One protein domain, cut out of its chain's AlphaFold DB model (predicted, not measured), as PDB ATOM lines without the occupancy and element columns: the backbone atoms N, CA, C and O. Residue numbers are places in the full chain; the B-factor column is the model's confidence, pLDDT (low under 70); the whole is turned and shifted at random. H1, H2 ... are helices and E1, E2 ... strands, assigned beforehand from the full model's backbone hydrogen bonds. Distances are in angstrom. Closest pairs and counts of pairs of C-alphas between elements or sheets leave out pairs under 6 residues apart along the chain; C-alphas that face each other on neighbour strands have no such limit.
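Overview. This is residues 2 to 48 of the 302 residues of the protein "MHD domain-containing protein" of Gongylonema pulchrum (UniProt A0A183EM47). There is little regular structure here: two short strands, E1 and E2, run side by side as a ribbon, with one small helix, H1, set off from it and a long loop, residues 27 to 41, winding from H1 back to E2. The printed part has 47 residues, 16 of them in named elements, in the order E1, H1, E2; the sheet E1 - E2 is antiparallel and the class is mixed. The whole is loose, with a radius of gyration of the C-alphas of 12.5 A and spans of 34 by 24 by 24 A.

Along the chain. Find C-alpha 10 at (16.520, -25.936, -7.239); from there E1, residues 10 to 14, runs 12.4 A. H1, residues 20 to 26, covers 9.9 A. E2, residues 42 to 45, covers 10.5 A and ends at C-alpha 45, (18.064, -24.700, -11.643).

Arrangement. Look across E1 and E2, antiparallel at 170 degrees: N 10 and O 45 are 2.8 A apart, within hydrogen-bond range. The closest C-alphas of E1 and H1, Phe 14 and Gln 20, are 8.0 A apart. Residues 18 to 19 pair with 30 to 31, antiparallel. In H1 every O i to N i+4 pair is within hydrogen-bond range.

Size, cuts and confidence. The C-alphas farthest apart, Glu 4 and Gly 36, are 35.4 A apart. The printed part has no cut; E1 to H1 is a tight link, H1 to E2 a long one. Residues 2 to 5 are under pLDDT 70.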
ATOM      1  N   TYR A   2       4.942  -6.811 -13.874       39.31
ATOM      2  CA  TYR A   2       4.201  -7.540 -12.831       39.31
ATOM      3  C   TYR A   2       4.785  -8.960 -12.790       39.31
ATOM      4  O   TYR A   2       4.772  -9.639 -13.814       39.31
ATOM      5  N   THR A   3       5.360  -9.385 -11.662       53.25
ATOM      6  CA  THR A   3       5.722 -10.798 -11.447       53.25
ATOM      7  C   THR A   3       4.646 -11.383 -10.555       53.25
ATOM      8  O   THR A   3       4.775 -11.412  -9.339       53.25
ATOM      9  N   GLU A   4       3.549 -11.812 -11.156       55.25
ATOM     10  CA  GLU A   4       2.496 -12.531 -10.426       55.25
ATOM     11  C   GLU A   4       2.916 -13.973 -10.100       55.25
ATOM     12  O   GLU A   4       2.207 -14.691  -9.406       55.25
ATOM     13  N   ARG A   5       4.070 -14.421 -10.615       66.44
ATOM     14  CA  ARG A   5       4.559 -15.788 -10.461       66.44
ATOM     15  C   ARG A   5       5.900 -15.802  -9.751       66.44
ATOM     16  O   ARG A   5       6.891 -15.298 -10.277       66.44
ATOM     17  N   TRP A   6       5.896 -16.412  -8.576       75.88
ATOM     18  CA  TRP A   6       7.096 -16.788  -7.852       75.88
ATOM     19  C   TRP A   6       7.814 -17.915  -8.594       75.88
ATOM     20  O   TRP A   6       7.179 -18.815  -9.149       75.88
ATOM     21  N   ILE A   7       9.140 -17.846  -8.617       82.81
ATOM     22  CA  ILE A   7       9.995 -18.925  -9.109       82.81
ATOM     23  C   ILE A   7      10.492 -19.729  -7.913       82.81
ATOM     24  O   ILE A   7      10.757 -19.171  -6.852       82.81
ATOM     25  N   ARG A   8      10.623 -21.042  -8.091       87.19
ATOM     26  CA  ARG A   8      11.237 -21.923  -7.101       87.19
ATOM     27  C   ARG A   8      12.610 -22.331  -7.608       87.19
ATOM     28  O   ARG A   8      12.700 -22.943  -8.672       87.19
ATOM     29  N   PHE A   9      13.646 -21.979  -6.858       90.06
ATOM     30  CA  PHE A   9      15.010 -22.405  -7.140       90.06
ATOM     31  C   PHE A   9      15.217 -23.872  -6.735       90.06
ATOM     32  O   PHE A   9      14.665 -24.340  -5.740       90.06
ATOM     33  N   GLU A  10      16.016 -24.590  -7.516       92.44
ATOM     34  CA  GLU A  10      16.520 -25.936  -7.239       92.44
ATOM     35  C   GLU A  10      18.044 -25.924  -7.401       92.44
ATOM     36  O   GLU A  10      18.538 -25.248  -8.298       92.44
ATOM     37  N   ASN A  11      18.793 -26.684  -6.594       94.50
ATOM     38  CA  ASN A  11      20.267 -26.719  -6.634       94.50
ATOM     39  C   ASN A  11      20.887 -25.310  -6.649       94.50
ATOM     40  O   ASN A  11      21.556 -24.928  -7.607       94.50
ATOM     41  N   LEU A  12      20.552 -24.517  -5.633       94.75
ATOM     42  CA  LEU A  12      21.065 -23.163  -5.481       94.75
ATOM     43  C   LEU A  12      22.520 -23.224  -5.002       94.75
ATOM     44  O   LEU A  12      22.815 -23.855  -3.993       94.75
ATOM     45  N   GLU A  13      23.401 -22.560  -5.733       96.44
ATOM     46  CA  GLU A  13      24.828 -22.430  -5.459       96.44
ATOM     47  C   GLU A  13      25.168 -20.936  -5.427       96.44
ATOM     48  O   GLU A  13      24.709 -20.169  -6.279       96.44
ATOM     49  N   PHE A  14      25.974 -20.518  -4.454       97.25
ATOM     50  CA  PHE A  14      26.402 -19.132  -4.291       97.25
ATOM     51  C   PHE A  14      27.913 -18.997  -4.410       97.25
ATOM     52  O   PHE A  14      28.666 -19.910  -4.073       97.25
ATOM     53  N   HIS A  15      28.356 -17.818  -4.839       96.44
ATOM     54  CA  HIS A  15      29.745 -17.416  -4.682       96.44
ATOM     55  C   HIS A  15      30.106 -17.257  -3.200       96.44
ATOM     56  O   HIS A  15      29.277 -16.829  -2.398       96.44
ATOM     57  N   ASN A  16      31.373 -17.485  -2.846       94.06
ATOM     58  CA  ASN A  16      31.864 -17.375  -1.464       94.06
ATOM     59  C   ASN A  16      31.714 -15.974  -0.847       94.06
ATOM     60  O   ASN A  16      31.804 -15.824   0.364       94.06
ATOM     61  N   THR A  17      31.518 -14.943  -1.668       94.69
ATOM     62  CA  THR A  17      31.299 -13.565  -1.198       94.69
ATOM     63  C   THR A  17      29.874 -13.315  -0.717       94.69
ATOM     64  O   THR A  17      29.605 -12.230  -0.211       94.69
ATOM     65  N   VAL A  18      28.949 -14.248  -0.951       96.19
ATOM     66  CA  VAL A  18      27.548 -14.122  -0.545       96.19
ATOM     67  C   VAL A  18      27.401 -14.548   0.912       96.19
ATOM     68  O   VAL A  18      27.804 -15.648   1.287       96.19
ATOM     69  N   ASP A  19      26.774 -13.691   1.711       96.00
ATOM     70  CA  ASP A  19      26.353 -14.011   3.072       96.00
ATOM     71  C   ASP A  19      25.144 -14.958   3.024       96.00
ATOM     72  O   ASP A  19      24.005 -14.555   2.763       96.00
ATOM     73  N   GLN A  20      25.417 -16.247   3.227       94.88
ATOM     74  CA  GLN A  20      24.396 -17.292   3.182       94.88
ATOM     75  C   GLN A  20      23.438 -17.215   4.378       94.88
ATOM     76  O   GLN A  20      22.254 -17.499   4.209       94.88
ATOM     77  N   GLU A  21      23.897 -16.765   5.550       95.62
ATOM     78  CA  GLU A  21      23.055 -16.645   6.748       95.62
ATOM     79  C   GLU A  21      22.000 -15.544   6.560       95.62
ATOM     80  O   GLU A  21      20.812 -15.742   6.842       95.62
ATOM     81  N   ALA A  22      22.403 -14.402   5.988       94.06
ATOM     82  CA  ALA A  22      21.471 -13.342   5.608       94.06
ATOM     83  C   ALA A  22      20.449 -13.820   4.565       94.06
ATOM     84  O   ALA A  22      19.263 -13.491   4.662       94.06
ATOM     85  N   PHE A  23      20.875 -14.626   3.588       94.25
ATOM     86  CA  PHE A  23      19.958 -15.183   2.596       94.25
ATOM     87  C   PHE A  23      18.944 -16.146   3.227       94.25
ATOM     88  O   PHE A  23      17.748 -16.031   2.959       94.25
ATOM     89  N   GLU A  24      19.375 -17.062   4.092       93.44
ATOM     90  CA  GLU A  24      18.480 -18.019   4.753       93.44
ATOM     91  C   GLU A  24      17.430 -17.322   5.622       93.44
ATOM     92  O   GLU A  24      16.246 -17.667   5.561       93.44
ATOM     93  N   LYS A  25      17.839 -16.295   6.373       95.62
ATOM     94  CA  LYS A  25      16.971 -15.579   7.315       95.62
ATOM     95  C   LYS A  25      16.065 -14.540   6.654       95.62
ATOM     96  O   LYS A  25      14.903 -14.415   7.032       95.62
ATOM     97  N   GLU A  26      16.593 -13.772   5.704       94.44
ATOM     98  CA  GLU A  26      15.928 -12.579   5.159       94.44
ATOM     99  C   GLU A  26      15.526 -12.730   3.684       94.44
ATOM    100  O   GLU A  26      14.782 -11.898   3.168       94.44
ATOM    101  N   GLN A  27      15.994 -13.779   2.994       90.38
ATOM    102  CA  GLN A  27      15.851 -13.958   1.541       90.38
ATOM    103  C   GLN A  27      16.475 -12.801   0.735       90.38
ATOM    104  O   GLN A  27      16.034 -12.478  -0.371       90.38
ATOM    105  N   VAL A  28      17.531 -12.190   1.288       91.50
ATOM    106  CA  VAL A  28      18.311 -11.110   0.670       91.50
ATOM    107  C   VAL A  28      19.710 -11.622   0.345       91.50
ATOM    108  O   VAL A  28      20.403 -12.148   1.209       91.50
ATOM    109  N   ILE A  29      20.149 -11.439  -0.900       94.38
ATOM    110  CA  ILE A  29      21.517 -11.768  -1.314       94.38
ATOM    111  C   ILE A  29      22.411 -10.571  -0.969       94.38
ATOM    112  O   ILE A  29      22.480  -9.608  -1.734       94.38
ATOM    113  N   ARG A  30      23.074 -10.620   0.191       94.69
ATOM    114  CA  ARG A  30      24.118  -9.659   0.583       94.69
ATOM    115  C   ARG A  30      25.480 -10.186   0.153       94.69
ATOM    116  O   ARG A  30      25.760 -11.367   0.333       94.69
ATOM    117  N   LEU A  31      26.316  -9.331  -0.432       94.69
ATOM    118  CA  LEU A  31      27.651  -9.725  -0.876       94.69
ATOM    119  C   LEU A  31      28.603  -8.531  -0.994       94.69
ATOM    120  O   LEU A  31      28.164  -7.410  -1.247       94.69
ATOM    121  N   SER A  32      29.905  -8.801  -0.901       92.31
ATOM    122  CA  SER A  32      30.973  -7.854  -1.251       92.31
ATOM    123  C   SER A  32      31.631  -8.300  -2.564       92.31
ATOM    124  O   SER A  32      32.336  -9.312  -2.565       92.31
ATOM    125  N   PRO A  33      31.362  -7.633  -3.704       92.06
ATOM    126  CA  PRO A  33      31.838  -8.097  -5.002       92.06
ATOM    127  C   PRO A  33      33.351  -7.866  -5.151       92.06
ATOM    128  O   PRO A  33      33.851  -6.841  -4.684       92.06
ATOM    129  N   PRO A  34      34.090  -8.763  -5.828       91.62
ATOM    130  CA  PRO A  34      35.452  -8.473  -6.258       91.62
ATOM    131  C   PRO A  34      35.473  -7.310  -7.260       91.62
ATOM    132  O   PRO A  34      34.591  -7.204  -8.115       91.62
ATOM    133  N   ASP A  35      36.490  -6.456  -7.174       90.12
ATOM    134  CA  ASP A  35      36.589  -5.266  -8.019       90.12
ATOM    135  C   ASP A  35      37.023  -5.595  -9.462       90.12
ATOM    136  O   ASP A  35      37.780  -6.535  -9.713       90.12
ATOM    137  N   GLY A  36      36.523  -4.812 -10.422       88.94
ATOM    138  CA  GLY A  36      36.977  -4.812 -11.817       88.94
ATOM    139  C   GLY A  36      36.760  -6.097 -12.627       88.94
ATOM    140  O   GLY A  36      37.347  -6.223 -13.703       88.94
ATOM    141  N   CYS A  37      35.947  -7.056 -12.166       92.62
ATOM    142  CA  CYS A  37      35.770  -8.335 -12.865       92.62
ATOM    143  C   CYS A  37      34.314  -8.809 -12.976       92.62
ATOM    144  O   CYS A  37      33.442  -8.466 -12.178       92.62
ATOM    145  N   PHE A  38      34.057  -9.648 -13.983       92.94
ATOM    146  CA  PHE A  38      32.825 -10.426 -14.060       92.94
ATOM    147  C   PHE A  38      32.975 -11.690 -13.217       92.94
ATOM    148  O   PHE A  38      33.904 -12.468 -13.431       92.94
ATOM    149  N   PHE A  39      32.030 -11.928 -12.314       94.94
ATOM    150  CA  PHE A  39      31.976 -13.143 -11.510       94.94
ATOM    151  C   PHE A  39      30.537 -13.657 -11.408       94.94
ATOM    152  O   PHE A  39      29.569 -12.908 -11.570       94.94
ATOM    153  N   GLU A  40      30.388 -14.961 -11.190       95.56
ATOM    154  CA  GLU A  40      29.082 -15.593 -11.020       95.56
ATOM    155  C   GLU A  40      28.642 -15.445  -9.564       95.56
ATOM    156  O   GLU A  40      29.252 -16.038  -8.688       95.56
ATOM    157  N   VAL A  41      27.594 -14.658  -9.304       95.88
ATOM    158  CA  VAL A  41      27.058 -14.447  -7.944       95.88
ATOM    159  C   VAL A  41      26.288 -15.668  -7.441       95.88
ATOM    160  O   VAL A  41      26.429 -16.068  -6.286       95.88
ATOM    161  N   MET A  42      25.438 -16.232  -8.300       95.31
ATOM    162  CA  MET A  42      24.571 -17.356  -7.969       95.31
ATOM    163  C   MET A  42      24.304 -18.216  -9.201       95.31
ATOM    164  O   MET A  42      24.141 -17.698 -10.311       95.31
ATOM    165  N   ARG A  43      24.170 -19.520  -8.987       96.31
ATOM    166  CA  ARG A  43      23.746 -20.500  -9.983       96.31
ATOM    167  C   ARG A  43      22.589 -21.304  -9.421       96.31
ATOM    168  O   ARG A  43      22.562 -21.649  -8.249       96.31
ATOM    169  N   PHE A  44      21.595 -21.572 -10.254       94.69
ATOM    170  CA  PHE A  44      20.414 -22.310  -9.833       94.69
ATOM    171  C   PHE A  44      19.775 -23.021 -11.021       94.69
ATOM    172  O   PHE A  44      19.950 -22.646 -12.184       94.69
ATOM    173  N   ARG A  45      18.976 -24.037 -10.716       93.81
ATOM    174  CA  ARG A  45      18.064 -24.700 -11.643       93.81
ATOM    175  C   ARG A  45      16.629 -24.294 -11.342       93.81
ATOM    176  O   ARG A  45      16.284 -23.875 -10.240       93.81
ATOM    177  N   ILE A  46      15.790 -24.407 -12.360       90.50
ATOM    178  CA  ILE A  46      14.349 -24.197 -12.262       90.50
ATOM    179  C   ILE A  46      13.641 -25.224 -13.129       90.50
ATOM    180  O   ILE A  46      14.121 -25.575 -14.211       90.50
ATOM    181  N   ARG A  47      12.458 -25.651 -12.693       86.38
ATOM    182  CA  ARG A  47      11.567 -26.426 -13.554       86.38
ATOM    183  C   ARG A  47      10.806 -25.475 -14.475       86.38
ATOM    184  O   ARG A  47      10.087 -24.607 -13.974       86.38
ATOM    185  N   PRO A  48      10.942 -25.603 -15.803       78.00
ATOM    186  CA  PRO A  48      10.180 -24.771 -16.716       78.00
ATOM    187  C   PRO A  48       8.674 -25.052 -16.561       78.00
ATOM    188  O   PRO A  48       8.280 -26.188 -16.278       78.00
TER     189      PRO A  48